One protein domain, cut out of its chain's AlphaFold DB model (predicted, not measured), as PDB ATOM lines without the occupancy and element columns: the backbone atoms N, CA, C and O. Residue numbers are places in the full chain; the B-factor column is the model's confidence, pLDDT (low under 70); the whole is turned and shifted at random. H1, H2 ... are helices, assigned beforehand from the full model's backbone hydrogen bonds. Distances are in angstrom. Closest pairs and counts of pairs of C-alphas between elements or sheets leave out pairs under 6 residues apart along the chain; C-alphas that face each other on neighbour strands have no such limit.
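AT A GLANCE: This is residues 43 to 161 of the 161 residues of an uncharacterized protein of Ruminococcus sp. AF46-10NS (UniProt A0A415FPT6). Helix H5 lies in the middle between the long H1 and the shorter H8, and H6 crosses over H5 and H8 to complete a core of crossed helices. The short H2 packs on the later part of H1, and H2 and H3 with their winding links make a looser end. The printed part has 119 residues with eight named helices, H1 to H8 in order, and no named strand: all helix. It is compact, with a radius of gyration of the C-alphas of 14.1 A and spans of 40 by 31 by 21 A.

HOW THE PARTS SIT: H1, residues 43 to 65, touches H5, residues 102 to 115, at a steep tilt of 55 degrees, opposite ways; their closest C-alphas, Tyr 52 and Leu 106, are 6.3 A apart. H6, residues 121 to 139, touches H5 with residues 124 to 132 alone, at a steep 65 degrees, closest at the C-alphas of Ala 108 and Ala 128, 5.4 A. H8, residues 150 to 159, touches H5 at a shallow 29 degrees, the same way, closest at the C-alphas of Ala 108 and Ile 156, 6.4 A. H2, residues 74 to 78, touches H1, and H3, residues 88 to 93, touches no helix. H4, residues 96 to 99, touches H1 and H7, residues 143 to 146. Every O i to N i+4 pair is within hydrogen-bond range in H1, H2, H3, H6 and H8, and 9 of 10 are in H5; H4 and H7 are too short for one.

IN THESE COORDINATES: H1 begins at C-alpha 43 (59.222, 63.145, 9.350) and spans 33.7 A; H5 spans 20.7 A, H6 27.0 A and H8 14.3 A, ending at C-alpha 159 (58.866, 57.238, 35.856).

THE WHOLE: The farthest C-alphas, Thr 43 and Glu 86, are 45.7 A apart. The printed part has no cut and no long link. Residue 161 alone has pLDDT under 70.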
ATOM      1  N   THR A  43      58.973  64.461   8.753       96.50
ATOM      2  CA  THR A  43      59.222  63.145   9.350       96.50
ATOM      3  C   THR A  43      58.733  63.100  10.792       96.50
ATOM      4  O   THR A  43      57.957  62.221  11.152       96.50
ATOM      5  N   LYS A  44      59.107  64.091  11.607       95.94
ATOM      6  CA  LYS A  44      58.664  64.161  12.998       95.94
ATOM      7  C   LYS A  44      57.154  64.311  13.122       95.94
ATOM      8  O   LYS A  44      56.549  63.700  14.004       95.94
ATOM      9  N   VAL A  45      56.549  65.140  12.270       95.62
ATOM     10  CA  VAL A  45      55.097  65.350  12.274       95.62
ATOM     11  C   VAL A  45      54.361  64.061  11.923       95.62
ATOM     12  O   VAL A  45      53.425  63.714  12.637       95.62
ATOM     13  N   ILE A  46      54.790  63.354  10.874       97.44
ATOM     14  CA  ILE A  46      54.205  62.067  10.473       97.44
ATOM     15  C   ILE A  46      54.307  61.071  11.629       97.44
ATOM     16  O   ILE A  46      53.282  60.562  12.067       97.44
ATOM     17  N   HIS A  47      55.498  60.911  12.205       97.50
ATOM     18  CA  HIS A  47      55.745  59.984  13.314       97.50
ATOM     19  C   HIS A  47      54.821  60.223  14.520       97.50
ATOM     20  O   HIS A  47      54.166  59.313  15.024       97.50
ATOM     21  N   ALA A  48      54.689  61.479  14.961       97.38
ATOM     22  CA  ALA A  48      53.816  61.805  16.089       97.38
ATOM     23  C   ALA A  48      52.322  61.607  15.766       97.38
ATOM     24  O   ALA A  48      51.539  61.266  16.656       97.38
ATOM     25  N   VAL A  49      51.911  61.833  14.513       97.62
ATOM     26  CA  VAL A  49      50.529  61.606  14.064       97.62
ATOM     27  C   VAL A  49      50.216  60.114  13.980       97.62
ATOM     28  O   VAL A  49      49.160  59.712  14.458       97.62
ATOM     29  N   GLU A  50      51.130  59.287  13.476       97.88
ATOM     30  CA  GLU A  50      50.954  57.829  13.417       97.88
ATOM     31  C   GLU A  50      50.737  57.235  14.813       97.88
ATOM     32  O   GLU A  50      49.795  56.468  15.030       97.88
ATOM     33  N   TRP A  51      51.530  57.661  15.800       98.12
ATOM     34  CA  TRP A  51      51.309  57.277  17.195       98.12
ATOM     35  C   TRP A  51      49.978  57.775  17.752       98.12
ATOM     36  O   TRP A  51      49.275  57.039  18.451       98.12
ATOM     37  N   TYR A  52      49.601  59.015  17.443       98.12
ATOM     38  CA  TYR A  52      48.314  59.557  17.868       98.12
ATOM     39  C   TYR A  52      47.132  58.765  17.292       98.12
ATOM     40  O   TYR A  52      46.143  58.530  17.995       98.12
ATOM     41  N   ASP A  53      47.235  58.324  16.041       97.75
ATOM     42  CA  ASP A  53      46.210  57.527  15.377       97.75
ATOM     43  C   ASP A  53      46.104  56.129  16.000       97.75
ATOM     44  O   ASP A  53      44.991  55.687  16.301       97.75
ATOM     45  N   LYS A  54      47.235  55.477  16.310       97.31
ATOM     46  CA  LYS A  54      47.265  54.208  17.066       97.31
ATOM     47  C   LYS A  54      46.575  54.354  18.425       97.31
ATOM     48  O   LYS A  54      45.628  53.629  18.728       97.31
ATOM     49  N   ILE A  55      46.948  55.366  19.211       97.38
ATOM     50  CA  ILE A  55      46.314  55.662  20.509       97.38
ATOM     51  C   ILE A  55      44.806  55.906  20.349       97.38
ATOM     52  O   ILE A  55      43.997  55.440  21.157       97.38
ATOM     53  N   SER A  56      44.400  56.623  19.301       97.38
ATOM     54  CA  SER A  56      42.992  56.923  19.028       97.38
ATOM     55  C   SER A  56      42.173  55.663  18.735       97.38
ATOM     56  O   SER A  56      41.009  55.580  19.153       97.38
ATOM     57  N   GLN A  57      42.765  54.663  18.077       97.31
ATOM     58  CA  GLN A  57      42.139  53.356  17.868       97.31
ATOM     59  C   GLN A  57      41.926  52.625  19.199       97.31
ATOM     60  O   GLN A  57      40.811  52.173  19.460       97.31
ATOM     61  N   ILE A  58      42.919  52.616  20.093       96.56
ATOM     62  CA  ILE A  58      42.805  51.962  21.411       96.56
ATOM     63  C   ILE A  58      41.782  52.657  22.315       96.56
ATOM     64  O   ILE A  58      40.943  52.007  22.939       96.56
ATOM     65  N   ILE A  59      41.757  53.991  22.334       97.38
ATOM     66  CA  ILE A  59      40.716  54.745  23.052       97.38
ATOM     67  C   ILE A  59      39.327  54.416  22.484       97.38
ATOM     68  O   ILE A  59      38.346  54.313  23.228       97.38
ATOM     69  N   THR A  60      39.220  54.256  21.165       96.69
ATOM     70  CA  THR A  60      37.968  53.862  20.511       96.69
ATOM     71  C   THR A  60      37.556  52.448  20.906       96.69
ATOM     72  O   THR A  60      36.375  52.242  21.195       96.69
ATOM     73  N   LEU A  61      38.504  51.512  20.980       96.12
ATOM     74  CA  LEU A  61      38.294  50.144  21.451       96.12
ATOM     75  C   LEU A  61      37.747  50.139  22.883       96.12
ATOM     76  O   LEU A  61      36.625  49.692  23.102       96.12
ATOM     77  N   TYR A  62      38.441  50.791  23.820       96.81
ATOM     78  CA  TYR A  62      37.984  50.967  25.204       96.81
ATOM     79  C   TYR A  62      36.550  51.535  25.286       96.81
ATOM     80  O   TYR A  62      35.685  51.028  26.009       96.81
ATOM     81  N   ARG A  63      36.244  52.576  24.497       95.06
ATOM     82  CA  ARG A  63      34.899  53.178  24.446       95.06
ATOM     83  C   ARG A  63      33.841  52.243  23.851       95.06
ATOM     84  O   ARG A  63      32.656  52.444  24.129       95.06
ATOM     85  N   LYS A  64      34.212  51.288  22.991       94.00
ATOM     86  CA  LYS A  64      33.303  50.248  22.483       94.00
ATOM     87  C   LYS A  64      33.003  49.223  23.575       94.00
ATOM     88  O   LYS A  64      31.821  49.017  23.842       94.00
ATOM     89  N   CYS A  65      34.020  48.709  24.272       92.62
ATOM     90  CA  CYS A  65      33.866  47.760  25.388       92.62
ATOM     91  C   CYS A  65      32.948  48.313  26.491       92.62
ATOM     92  O   CYS A  65      32.110  47.608  27.051       92.62
ATOM     93  N   LYS A  66      33.028  49.623  26.764       89.94
ATOM     94  CA  LYS A  66      32.147  50.291  27.736       89.94
ATOM     95  C   LYS A  66      30.673  50.368  27.303       89.94
ATOM     96  O   LYS A  66      29.798  50.499  28.153       89.94
ATOM     97  N   ARG A  67      30.387  50.365  25.996       88.38
ATOM     98  CA  ARG A  67      29.037  50.598  25.444       88.38
ATOM     99  C   ARG A  67      28.342  49.336  24.947       88.38
ATOM    100  O   ARG A  67      27.121  49.353  24.838       88.38
ATOM    101  N   SER A  68      29.088  48.289  24.599       85.44
ATOM    102  CA  SER A  68      28.545  47.093  23.955       85.44
ATOM    103  C   SER A  68      29.092  45.819  24.578       85.44
ATOM    104  O   SER A  68      30.303  45.648  24.687       85.44
ATOM    105  N   ASN A  69      28.188  44.890  24.893       79.88
ATOM    106  CA  ASN A  69      28.545  43.556  25.373       79.88
ATOM    107  C   ASN A  69      29.211  42.694  24.288       79.88
ATOM    108  O   ASN A  69      29.945  41.776  24.625       79.88
ATOM    109  N   ASN A  70      29.007  43.004  23.002       81.56
ATOM    110  CA  ASN A  70      29.588  42.228  21.896       81.56
ATOM    111  C   ASN A  70      31.104  42.425  21.745       81.56
ATOM    112  O   ASN A  70      31.731  41.678  21.010       81.56
ATOM    113  N   HIS A  71      31.662  43.442  22.405       84.44
ATOM    114  CA  HIS A  71      33.085  43.788  22.382       84.44
ATOM    115  C   HIS A  71      33.640  43.870  23.802       84.44
ATOM    116  O   HIS A  71      34.507  44.690  24.085       84.44
ATOM    117  N   LYS A  72      33.030  43.146  24.748       85.25
ATOM    118  CA  LYS A  72      33.287  43.336  26.178       85.25
ATOM    119  C   LYS A  72      34.775  43.143  26.495       85.25
ATOM    120  O   LYS A  72      35.342  43.975  27.189       85.25
ATOM    121  N   MET A  73      35.413  42.118  25.932       90.50
ATOM    122  CA  MET A  73      36.784  41.738  26.286       90.50
ATOM    123  C   MET A  73      37.869  42.296  25.365       90.50
ATOM    124  O   MET A  73      39.015  42.332  25.792       90.50
ATOM    125  N   ASP A  74      37.537  42.834  24.188       94.56
ATOM    126  CA  ASP A  74      38.526  43.226  23.170       94.56
ATOM    127  C   ASP A  74      39.618  44.182  23.707       94.56
ATOM    128  O   ASP A  74      40.783  44.089  23.332       94.56
ATOM    129  N   PHE A  75      39.267  45.115  24.604       96.19
ATOM    130  CA  PHE A  75      40.255  45.998  25.238       96.19
ATOM    131  C   PHE A  75      41.163  45.253  26.224       96.19
ATOM    132  O   PHE A  75      42.342  45.569  26.309       96.19
ATOM    133  N   PHE A  76      40.635  44.289  26.975       95.81
ATOM    134  CA  PHE A  76      41.432  43.501  27.916       95.81
ATOM    135  C   PHE A  76      42.308  42.469  27.207       95.81
ATOM    136  O   PHE A  76      43.452  42.298  27.609       95.81
ATOM    137  N   GLU A  77      41.830  41.899  26.101       95.62
ATOM    138  CA  GLU A  77      42.638  41.086  25.187       95.62
ATOM    139  C   GLU A  77      43.803  41.902  24.617       95.62
ATOM    140  O   GLU A  77      44.947  41.461  24.675       95.62
ATOM    141  N   TYR A  78      43.549  43.134  24.157       96.00
ATOM    142  CA  TYR A  78      44.619  44.041  23.729       96.00
ATOM    143  C   TYR A  78      45.623  44.335  24.853       96.00
ATOM    144  O   TYR A  78      46.820  44.427  24.610       96.00
ATOM    145  N   MET A  79      45.138  44.509  26.084       96.12
ATOM    146  CA  MET A  79      45.968  44.823  27.250       96.12
ATOM    147  C   MET A  79      46.711  43.611  27.836       96.12
ATOM    148  O   MET A  79      47.422  43.794  28.828       96.12
ATOM    149  N   ASP A  80      46.528  42.417  27.259       94.44
ATOM    150  CA  ASP A  80      46.986  41.130  27.796       94.44
ATOM    151  C   ASP A  80      46.584  40.949  29.274       94.44
ATOM    152  O   ASP A  80      47.395  40.728  30.176       94.44
ATOM    153  N   MET A  81      45.294  41.169  29.552       93.94
ATOM    154  CA  MET A  81      44.709  41.087  30.888       93.94
ATOM    155  C   MET A  81      43.559  40.086  30.914       93.94
ATOM    156  O   MET A  81      42.564  40.256  30.210       93.94
ATOM    157  N   ASP A  82      43.645  39.105  31.808       92.56
ATOM    158  CA  ASP A  82      42.517  38.235  32.132       92.56
ATOM    159  C   ASP A  82      41.622  38.916  33.180       92.56
ATOM    160  O   ASP A  82      42.090  39.335  34.244       92.56
ATOM    161  N   VAL A  83      40.340  39.097  32.856       93.00
ATOM    162  CA  VAL A  83      39.370  39.806  33.701       93.00
ATOM    163  C   VAL A  83      38.069  39.022  33.733       93.00
ATOM    164  O   VAL A  83      37.432  38.799  32.704       93.00
ATOM    165  N   SER A  84      37.638  38.654  34.937       92.31
ATOM    166  CA  SER A  84      36.373  37.955  35.142       92.31
ATOM    167  C   SER A  84      35.163  38.846  34.841       92.31
ATOM    168  O   SER A  84      35.200  40.075  34.972       92.31
ATOM    169  N   ASP A  85      34.033  38.223  34.501       90.12
ATOM    170  CA  ASP A  85      32.777  38.940  34.262       90.12
ATOM    171  C   ASP A  85      32.315  39.772  35.469       90.12
ATOM    172  O   ASP A  85      31.732  40.845  35.279       90.12
ATOM    173  N   GLU A  86      32.594  39.292  36.685       92.69
ATOM    174  CA  GLU A  86      32.249  39.935  37.957       92.69
ATOM    175  C   GLU A  86      33.091  41.194  38.210       92.69
ATOM    176  O   GLU A  86      32.581  42.217  38.674       92.69
ATOM    177  N   GLU A  87      34.378  41.153  37.861       94.06
ATOM    178  CA  GLU A  87      35.311  42.262  38.075       94.06
ATOM    179  C   GLU A  87      35.340  43.252  36.913       94.06
ATOM    180  O   GLU A  87      35.820  44.377  37.078       94.06
ATOM    181  N   TYR A  88      34.778  42.875  35.762       92.94
ATOM    182  CA  TYR A  88      34.813  43.635  34.517       92.94
ATOM    183  C   TYR A  88      34.564  45.135  34.704       92.94
ATOM    184  O   TYR A  88      35.385  45.964  34.318       92.94
ATOM    185  N   GLN A  89      33.441  45.507  35.329       92.38
ATOM    186  CA  GLN A  89      33.073  46.919  35.489       92.38
ATOM    187  C   GLN A  89      34.037  47.667  36.411       92.38
ATOM    188  O   GLN A  89      34.360  48.831  36.161       92.38
ATOM    189  N   LYS A  90      34.519  46.996  37.463       94.56
ATOM    190  CA  LYS A  90      35.482  47.560  38.406       94.56
ATOM    191  C   LYS A  90      36.802  47.830  37.691       94.56
ATOM    192  O   LYS A  90      37.236  48.979  37.675       94.56
ATOM    193  N   VAL A  91      37.375  46.826  37.029       95.06
ATOM    194  CA  VAL A  91      38.659  46.953  36.323       95.06
ATOM    195  C   VAL A  91      38.553  47.960  35.175       95.06
ATOM    196  O   VAL A  91      39.406  48.836  35.048       95.06
ATOM    197  N   LEU A  92      37.467  47.938  34.392       94.50
ATOM    198  CA  LEU A  92      37.246  48.887  33.292       94.50
ATOM    199  C   LEU A  92      37.166  50.343  33.781       94.50
ATOM    200  O   LEU A  92      37.589  51.270  33.078       94.50
ATOM    201  N   SER A  93      36.634  50.566  34.987       93.81
ATOM    202  CA  SER A  93      36.537  51.905  35.580       93.81
ATOM    203  C   SER A  93      37.903  52.508  35.934       93.81
ATOM    204  O   SER A  93      38.063  53.730  35.910       93.81
ATOM    205  N   GLU A  94      38.923  51.679  36.158       95.38
ATOM    206  CA  GLU A  94      40.287  52.142  36.438       95.38
ATOM    207  C   GLU A  94      40.932  52.821  35.215       95.38
ATOM    208  O   GLU A  94      41.853  53.627  35.350       95.38
ATOM    209  N   PHE A  95      40.399  52.563  34.018       97.12
ATOM    210  CA  PHE A  95      40.855  53.140  32.752       97.12
ATOM    211  C   PHE A  95      40.008  54.336  32.286       97.12
ATOM    212  O   PHE A  95      40.128  54.784  31.146       97.12
ATOM    213  N   LEU A  96      39.169  54.922  33.155       96.38
ATOM    214  CA  LEU A  96      38.316  56.072  32.805       96.38
ATOM    215  C   LEU A  96      39.083  57.269  32.219       96.38
ATOM    216  O   LEU A  96      38.505  58.034  31.439       96.38
ATOM    217  N   PHE A  97      40.367  57.423  32.557       97.44
ATOM    218  CA  PHE A  97      41.234  58.475  32.024       97.44
ATOM    219  C   PHE A  97      41.430  58.387  30.507       97.44
ATOM    220  O   PHE A  97      41.624  59.424  29.880       97.44
ATOM    221  N   LEU A  98      41.287  57.205  29.893       97.50
ATOM    222  CA  LEU A  98      41.393  57.024  28.439       97.50
ATOM    223  C   LEU A  98      40.392  57.891  27.664       97.50
ATOM    224  O   LEU A  98      40.652  58.289  26.533       97.50
ATOM    225  N   ASN A  99      39.268  58.275  28.282       95.06
ATOM    226  CA  ASN A  99      38.302  59.173  27.647       95.06
ATOM    227  C   ASN A  99      38.891  60.548  27.306       95.06
ATOM    228  O   ASN A  99      38.433  61.172  26.347       95.06
ATOM    229  N   THR A 100      39.884  61.006  28.068       94.75
ATOM    230  CA  THR A 100      40.509  62.326  27.926       94.75
ATOM    231  C   THR A 100      42.036  62.268  27.851       94.75
ATOM    232  O   THR A 100      42.658  63.320  27.753       94.75
ATOM    233  N   GLY A 101      42.633  61.079  27.878       96.12
ATOM    234  CA  GLY A 101      44.070  60.853  28.044       96.12
ATOM    235  C   GLY A 101      44.886  60.760  26.758       96.12
ATOM    236  O   GLY A 101      46.044  60.382  26.838       96.12
ATOM    237  N   ASP A 102      44.328  61.105  25.597       96.75
ATOM    238  CA  ASP A 102      44.999  60.995  24.291       96.75
ATOM    239  C   ASP A 102      46.401  61.635  24.265       96.75
ATOM    240  O   ASP A 102      47.377  60.964  23.950       96.75
ATOM    241  N   LEU A 103      46.531  62.903  24.671       97.31
ATOM    242  CA  LEU A 103      47.833  63.591  24.699       97.31
ATOM    243  C   LEU A 103      48.732  63.166  25.872       97.31
ATOM    244  O   LEU A 103      49.945  63.332  25.792       97.31
ATOM    245  N   LEU A 104      48.153  62.621  26.946       97.81
ATOM    246  CA  LEU A 104      48.919  62.073  28.068       97.81
ATOM    247  C   LEU A 104      49.627  60.781  27.640       97.81
ATOM    248  O   LEU A 104      50.830  60.651  27.836       97.81
ATOM    249  N   LEU A 105      48.886  59.877  26.990       98.06
ATOM    250  CA  LEU A 105      49.414  58.645  26.402       98.06
ATOM    251  C   LEU A 105      50.456  58.951  25.331       98.06
ATOM    252  O   LEU A 105      51.520  58.346  25.327       98.06
ATOM    253  N   LEU A 106      50.180  59.930  24.468       98.19
ATOM    254  CA  LEU A 106      51.114  60.342  23.423       98.19
ATOM    255  C   LEU A 106      52.451  60.815  24.012       98.19
ATOM    256  O   LEU A 106      53.515  60.467  23.507       98.19
ATOM    257  N   ASN A 107      52.402  61.585  25.103       97.75
ATOM    258  CA  ASN A 107      53.612  62.007  25.794       97.75
ATOM    259  C   ASN A 107      54.318  60.828  26.481       97.75
ATOM    260  O   ASN A 107      55.542  60.758  26.430       97.75
ATOM    261  N   ALA A 108      53.581  59.889  27.081       97.56
ATOM    262  CA  ALA A 108      54.161  58.679  27.666       97.56
ATOM    263  C   ALA A 108      54.930  57.854  26.616       97.56
ATOM    264  O   ALA A 108      56.092  57.535  26.841       97.56
ATOM    265  N   ILE A 109      54.326  57.618  25.445       97.62
ATOM    266  CA  ILE A 109      54.955  56.935  24.302       97.62
ATOM    267  C   ILE A 109      56.255  57.628  23.887       97.62
ATOM    268  O   ILE A 109      57.299  56.993  23.853       97.62
ATOM    269  N   SER A 110      56.235  58.945  23.668       96.81
ATOM    270  CA  SER A 110      57.449  59.692  23.299       96.81
ATOM    271  C   SER A 110      58.590  59.556  24.313       96.81
ATOM    272  O   SER A 110      59.763  59.598  23.943       96.81
ATOM    273  N   ASN A 111      58.273  59.440  25.605       96.25
ATOM    274  CA  ASN A 111      59.303  59.216  26.614       96.25
ATOM    275  C   ASN A 111      59.818  57.773  26.551       96.25
ATOM    276  O   ASN A 111      61.029  57.579  26.591       96.25
ATOM    277  N   LEU A 112      58.930  56.788  26.394       95.75
ATOM    278  CA  LEU A 112      59.306  55.379  26.273       95.75
ATOM    279  C   LEU A 112      60.196  55.121  25.043       95.75
ATOM    280  O   LEU A 112      61.185  54.406  25.176       95.75
ATOM    281  N   GLU A 113      59.940  55.770  23.894       94.06
ATOM    282  CA  GLU A 113      60.785  55.621  22.686       94.06
ATOM    283  C   GLU A 113      62.236  56.056  22.921       94.06
ATOM    284  O   GLU A 113      63.144  55.637  22.207       94.06
ATOM    285  N   LYS A 114      62.464  56.947  23.889       90.69
ATOM    286  CA  LYS A 114      63.792  57.507  24.162       90.69
ATOM    287  C   LYS A 114      64.605  56.649  25.119       90.69
ATOM    288  O   LYS A 114      65.827  56.773  25.120       90.69
ATOM    289  N   THR A 115      63.953  55.846  25.957       87.94
ATOM    290  CA  THR A 115      64.617  55.142  27.064       87.94
ATOM    291  C   THR A 115      64.555  53.627  26.950       87.94
ATOM    292  O   THR A 115      65.328  52.944  27.616       87.94
ATOM    293  N   SER A 116      63.668  53.094  26.109       87.56
ATOM    294  CA  SER A 116      63.385  51.664  26.026       87.56
ATOM    295  C   SER A 116      63.359  51.190  24.576       87.56
ATOM    296  O   SER A 116      62.986  51.931  23.669       87.56
ATOM    297  N   VAL A 117      63.753  49.935  24.363       87.94
ATOM    298  CA  VAL A 117      63.642  49.260  23.067       87.94
ATOM    299  C   VAL A 117      62.508  48.255  23.174       87.94
ATOM    300  O   VAL A 117      62.565  47.354  24.008       87.94
ATOM    301  N   TYR A 118      61.496  48.429  22.336       90.44
ATOM    302  CA  TYR A 118      60.359  47.526  22.226       90.44
ATOM    303  C   TYR A 118      60.448  46.765  20.903       90.44
ATOM    304  O   TYR A 118      60.729  47.364  19.865       90.44
ATOM    305  N   GLU A 119      60.230  45.450  20.945       88.56
ATOM    306  CA  GLU A 119      60.110  44.623  19.736       88.56
ATOM    307  C   GLU A 119      58.711  44.740  19.115       88.56
ATOM    308  O   GLU A 119      58.573  44.662  17.894       88.56
ATOM    309  N   ASP A 120      57.697  44.983  19.952       92.06
ATOM    310  CA  ASP A 120      56.308  45.193  19.557       92.06
ATOM    311  C   ASP A 120      55.799  46.561  20.041       92.06
ATOM    312  O   ASP A 120      55.941  46.953  21.203       92.06
ATOM    313  N   GLU A 121      55.164  47.297  19.135       92.88
ATOM    314  CA  GLU A 121      54.498  48.560  19.438       92.88
ATOM    315  C   GLU A 121      53.314  48.372  20.395       92.88
ATOM    316  O   GLU A 121      53.001  49.281  21.168       92.88
ATOM    317  N   GLN A 122      52.650  47.211  20.360       94.69
ATOM    318  CA  GLN A 122      51.548  46.906  21.268       94.69
ATOM    319  C   GLN A 122      52.021  46.925  22.726       94.69
ATOM    320  O   GLN A 122      51.407  47.619  23.542       94.69
ATOM    321  N   ASP A 123      53.133  46.255  23.034       95.44
ATOM    322  CA  ASP A 123      53.723  46.219  24.379       95.44
ATOM    323  C   ASP A 123      54.031  47.624  24.895       95.44
ATOM    324  O   ASP A 123      53.696  47.989  26.026       95.44
ATOM    325  N   MET A 124      54.579  48.466  24.023       96.00
ATOM    326  CA  MET A 124      54.871  49.857  24.340       96.00
ATOM    327  C   MET A 124      53.607  50.659  24.687       96.00
ATOM    328  O   MET A 124      53.592  51.456  25.632       96.00
ATOM    329  N   VAL A 125      52.517  50.454  23.944       97.31
ATOM    330  CA  VAL A 125      51.227  51.099  24.227       97.31
ATOM    331  C   VAL A 125      50.620  50.588  25.529       97.31
ATOM    332  O   VAL A 125      50.078  51.389  26.298       97.31
ATOM    333  N   ILE A 126      50.727  49.290  25.807       97.31
ATOM    334  CA  ILE A 126      50.279  48.690  27.067       97.31
ATOM    335  C   ILE A 126      51.019  49.332  28.246       97.31
ATOM    336  O   ILE A 126      50.377  49.764  29.213       97.31
ATOM    337  N   ASP A 127      52.342  49.458  28.157       96.56
ATOM    338  CA  ASP A 127      53.158  50.092  29.190       96.56
ATOM    339  C   ASP A 127      52.795  51.564  29.371       96.56
ATOM    340  O   ASP A 127      52.525  51.998  30.495       96.56
ATOM    341  N   ALA A 128      52.648  52.324  28.283       97.56
ATOM    342  CA  ALA A 128      52.196  53.712  28.348       97.56
ATOM    343  C   ALA A 128      50.841  53.852  29.067       97.56
ATOM    344  O   ALA A 128      50.663  54.747  29.904       97.56
ATOM    345  N   ILE A 129      49.884  52.955  28.794       98.25
ATOM    346  CA  ILE A 129      48.577  52.929  29.464       98.25
ATOM    347  C   ILE A 129      48.736  52.614  30.956       98.25
ATOM    348  O   ILE A 129      48.142  53.313  31.785       98.25
ATOM    349  N   LYS A 130      49.541  51.608  31.319       96.94
ATOM    350  CA  LYS A 130      49.805  51.224  32.719       96.94
ATOM    351  C   LYS A 130      50.479  52.362  33.494       96.94
ATOM    352  O   LYS A 130      50.053  52.684  34.606       96.94
ATOM    353  N   MET A 131      51.461  53.033  32.897       96.31
ATOM    354  CA  MET A 131      52.128  54.197  33.486       96.31
ATOM    355  C   MET A 131      51.160  55.358  33.709       96.31
ATOM    356  O   MET A 131      51.080  55.903  34.813       96.31
ATOM    357  N   CYS A 132      50.358  55.699  32.694       97.88
ATOM    358  CA  CYS A 132      49.352  56.751  32.812       97.88
ATOM    359  C   CYS A 132      48.311  56.421  33.887       97.88
ATOM    360  O   CYS A 132      47.995  57.281  34.710       97.88
ATOM    361  N   LYS A 133      47.817  55.177  33.931       97.44
ATOM    362  CA  LYS A 133      46.905  54.691  34.977       97.44
ATOM    363  C   LYS A 133      47.510  54.912  36.362       97.44
ATOM    364  O   LYS A 133      46.866  55.505  37.224       97.44
ATOM    365  N   ASN A 134      48.757  54.491  36.567       96.31
ATOM    366  CA  ASN A 134      49.447  54.632  37.846       96.31
ATOM    367  C   ASN A 134      49.603  56.102  38.255       96.31
ATOM    368  O   ASN A 134      49.301  56.454  39.397       96.31
ATOM    369  N   ALA A 135      50.020  56.973  37.334       97.00
ATOM    370  CA  ALA A 135      50.172  58.403  37.598       97.00
ATOM    371  C   ALA A 135      48.826  59.081  37.917       97.00
ATOM    372  O   ALA A 135      48.728  59.852  38.876       97.00
ATOM    373  N   VAL A 136      47.766  58.755  37.167       97.12
ATOM    374  CA  VAL A 136      46.408  59.264  37.409       97.12
ATOM    375  C   VAL A 136      45.900  58.813  38.779       97.12
ATOM    376  O   VAL A 136      45.455  59.655  39.559       97.12
ATOM    377  N   THR A 137      46.036  57.534  39.125       95.25
ATOM    378  CA  THR A 137      45.607  57.001  40.427       95.25
ATOM    379  C   THR A 137      46.372  57.642  41.586       95.25
ATOM    380  O   THR A 137      45.758  58.101  42.552       95.25
ATOM    381  N   LYS A 138      47.704  57.763  41.481       95.38
ATOM    382  CA  LYS A 138      48.545  58.416  42.503       95.38
ATOM    383  C   LYS A 138      48.193  59.892  42.698       95.38
ATOM    384  O   LYS A 138      48.304  60.395  43.815       95.38
ATOM    385  N   SER A 139      47.744  60.578  41.643       95.81
ATOM    386  CA  SER A 139      47.386  62.000  41.710       95.81
ATOM    387  C   SER A 139      46.172  62.292  42.596       95.81
ATOM    388  O   SER A 139      46.012  63.426  43.042       95.81
ATOM    389  N   LYS A 140      45.310  61.291  42.844       94.38
ATOM    390  CA  LYS A 140      44.014  61.435  43.539       94.38
ATOM    391  C   LYS A 140      43.062  62.458  42.894       94.38
ATOM    392  O   LYS A 140      42.072  62.852  43.506       94.38
ATOM    393  N   LEU A 141      43.347  62.891  41.665       95.06
ATOM    394  CA  LEU A 141      42.499  63.787  40.885       95.06
ATOM    395  C   LEU A 141      41.443  62.994  40.116       95.06
ATOM    396  O   LEU A 141      41.628  61.820  39.795       95.06
ATOM    397  N   GLN A 142      40.353  63.664  39.738       95.38
ATOM    398  CA  GLN A 142      39.414  63.073  38.788       95.38
ATOM    399  C   GLN A 142      40.104  62.860  37.429       95.38
ATOM    400  O   GLN A 142      40.915  63.702  37.031       95.38
ATOM    401  N   PRO A 143      39.763  61.808  36.658       93.94
ATOM    402  CA  PRO A 143      40.477  61.476  35.421       93.94
ATOM    403  C   PRO A 143      40.604  62.640  34.420       93.94
ATOM    404  O   PRO A 143      41.671  62.868  33.843       93.94
ATOM    405  N   TYR A 144      39.550  63.448  34.260       93.25
ATOM    406  CA  TYR A 144      39.583  64.611  33.362       93.25
ATOM    407  C   TYR A 144      40.551  65.714  33.839       93.25
ATOM    408  O   TYR A 144      41.118  66.435  33.018       93.25
ATOM    409  N   GLN A 145      40.735  65.857  35.156       94.94
ATOM    410  CA  GLN A 145      41.662  66.818  35.757       94.94
ATOM    411  C   GLN A 145      43.093  66.293  35.666       94.94
ATOM    412  O   GLN A 145      43.992  67.026  35.262       94.94
ATOM    413  N   ALA A 146      43.288  65.012  35.990       96.38
ATOM    414  CA  ALA A 146      44.590  64.355  35.965       96.38
ATOM    415  C   ALA A 146      45.226  64.421  34.570       96.38
ATOM    416  O   ALA A 146      46.368  64.844  34.424       96.38
ATOM    417  N   THR A 147      44.445  64.123  33.528       96.12
ATOM    418  CA  THR A 147      44.891  64.153  32.119       96.12
ATOM    419  C   THR A 147      45.237  65.547  31.585       96.12
ATOM    420  O   THR A 147      45.666  65.676  30.444       96.12
ATOM    421  N   ARG A 148      45.065  66.598  32.393       94.62
ATOM    422  CA  ARG A 148      45.401  67.998  32.088       94.62
ATOM    423  C   ARG A 148      46.441  68.592  33.035       94.62
ATOM    424  O   ARG A 148      46.822  69.749  32.873       94.62
ATOM    425  N   ASN A 149      46.861  67.838  34.046       95.50
ATOM    426  CA  ASN A 149      47.655  68.351  35.147       95.50
ATOM    427  C   ASN A 149      49.155  68.203  34.857       95.50
ATOM    428  O   ASN A 149      49.640  67.095  34.641       95.50
ATOM    429  N   ALA A 150      49.897  69.310  34.905       95.12
ATOM    430  CA  ALA A 150      51.332  69.319  34.623       95.12
ATOM    431  C   ALA A 150      52.143  68.389  35.542       95.12
ATOM    432  O   ALA A 150      53.089  67.760  35.082       95.12
ATOM    433  N   THR A 151      51.748  68.233  36.809       96.12
ATOM    434  CA  THR A 151      52.404  67.317  37.752       96.12
ATOM    435  C   THR A 151      52.206  65.854  37.356       96.12
ATOM    436  O   THR A 151      53.112  65.052  37.552       96.12
ATOM    437  N   VAL A 152      51.064  65.496  36.758       97.25
ATOM    438  CA  VAL A 152      50.822  64.132  36.251       97.25
ATOM    439  C   VAL A 152      51.709  63.842  35.040       97.25
ATOM    440  O   VAL A 152      52.352  62.796  35.005       97.25
ATOM    441  N   PHE A 153      51.819  64.784  34.094       97.06
ATOM    442  CA  PHE A 153      52.771  64.678  32.979       97.06
ATOM    443  C   PHE A 153      54.215  64.558  33.489       97.06
ATOM    444  O   PHE A 153      54.939  63.656  33.082       97.06
ATOM    445  N   ALA A 154      54.612  65.414  34.433       95.81
ATOM    446  CA  ALA A 154      55.951  65.388  35.015       95.81
ATOM    447  C   ALA A 154      56.245  64.080  35.767       95.81
ATOM    448  O   ALA A 154      57.384  63.625  35.761       95.81
ATOM    449  N   GLN A 155      55.247  63.464  36.413       95.38
ATOM    450  CA  GLN A 155      55.419  62.164  37.063       95.38
ATOM    451  C   GLN A 155      55.701  61.065  36.037       95.38
ATOM    452  O   GLN A 155      56.642  60.309  36.225       95.38
ATOM    453  N   ILE A 156      54.941  61.010  34.939       94.69
ATOM    454  CA  ILE A 156      55.170  60.032  33.864       94.69
ATOM    455  C   ILE A 156      56.565  60.216  33.270       94.69
ATOM    456  O   ILE A 156      57.312  59.257  33.151       94.69
ATOM    457  N   GLN A 157      56.947  61.456  32.966       93.94
ATOM    458  CA  GLN A 157      58.271  61.778  32.426       93.94
ATOM    459  C   GLN A 157      59.409  61.371  33.373       93.94
ATOM    460  O   GLN A 157      60.504  61.073  32.912       93.94
ATOM    461  N   LYS A 158      59.172  61.363  34.691       91.44
ATOM    462  CA  LYS A 158      60.135  60.863  35.680       91.44
ATOM    463  C   LYS A 158      60.145  59.344  35.771       91.44
ATOM    464  O   LYS A 158      61.219  58.790  35.883       91.44
ATOM    465  N   ASP A 159      58.984  58.696  35.722       86.81
ATOM    466  CA  ASP A 159      58.866  57.238  35.856       86.81
ATOM    467  C   ASP A 159      59.485  56.477  34.662       86.81
ATOM    468  O   ASP A 159      59.729  55.281  34.774       86.81
ATOM    469  N   VAL A 160      59.714  57.153  33.527       80.31
ATOM    470  CA  VAL A 160      60.373  56.595  32.328       80.31
ATOM    471  C   VAL A 160      61.909  56.740  32.352       80.31
ATOM    472  O   VAL A 160      62.589  56.019  31.620       80.31
ATOM    473  N   ASN A 161      62.448  57.678  33.144       61.66
ATOM    474  CA  ASN A 161      63.891  57.957  33.256       61.66
ATOM    475  C   ASN A 161      64.525  57.185  34.417       61.66
ATOM    476  O   ASN A 161      65.698  56.785  34.265       61.66
TER     477      ASN A 161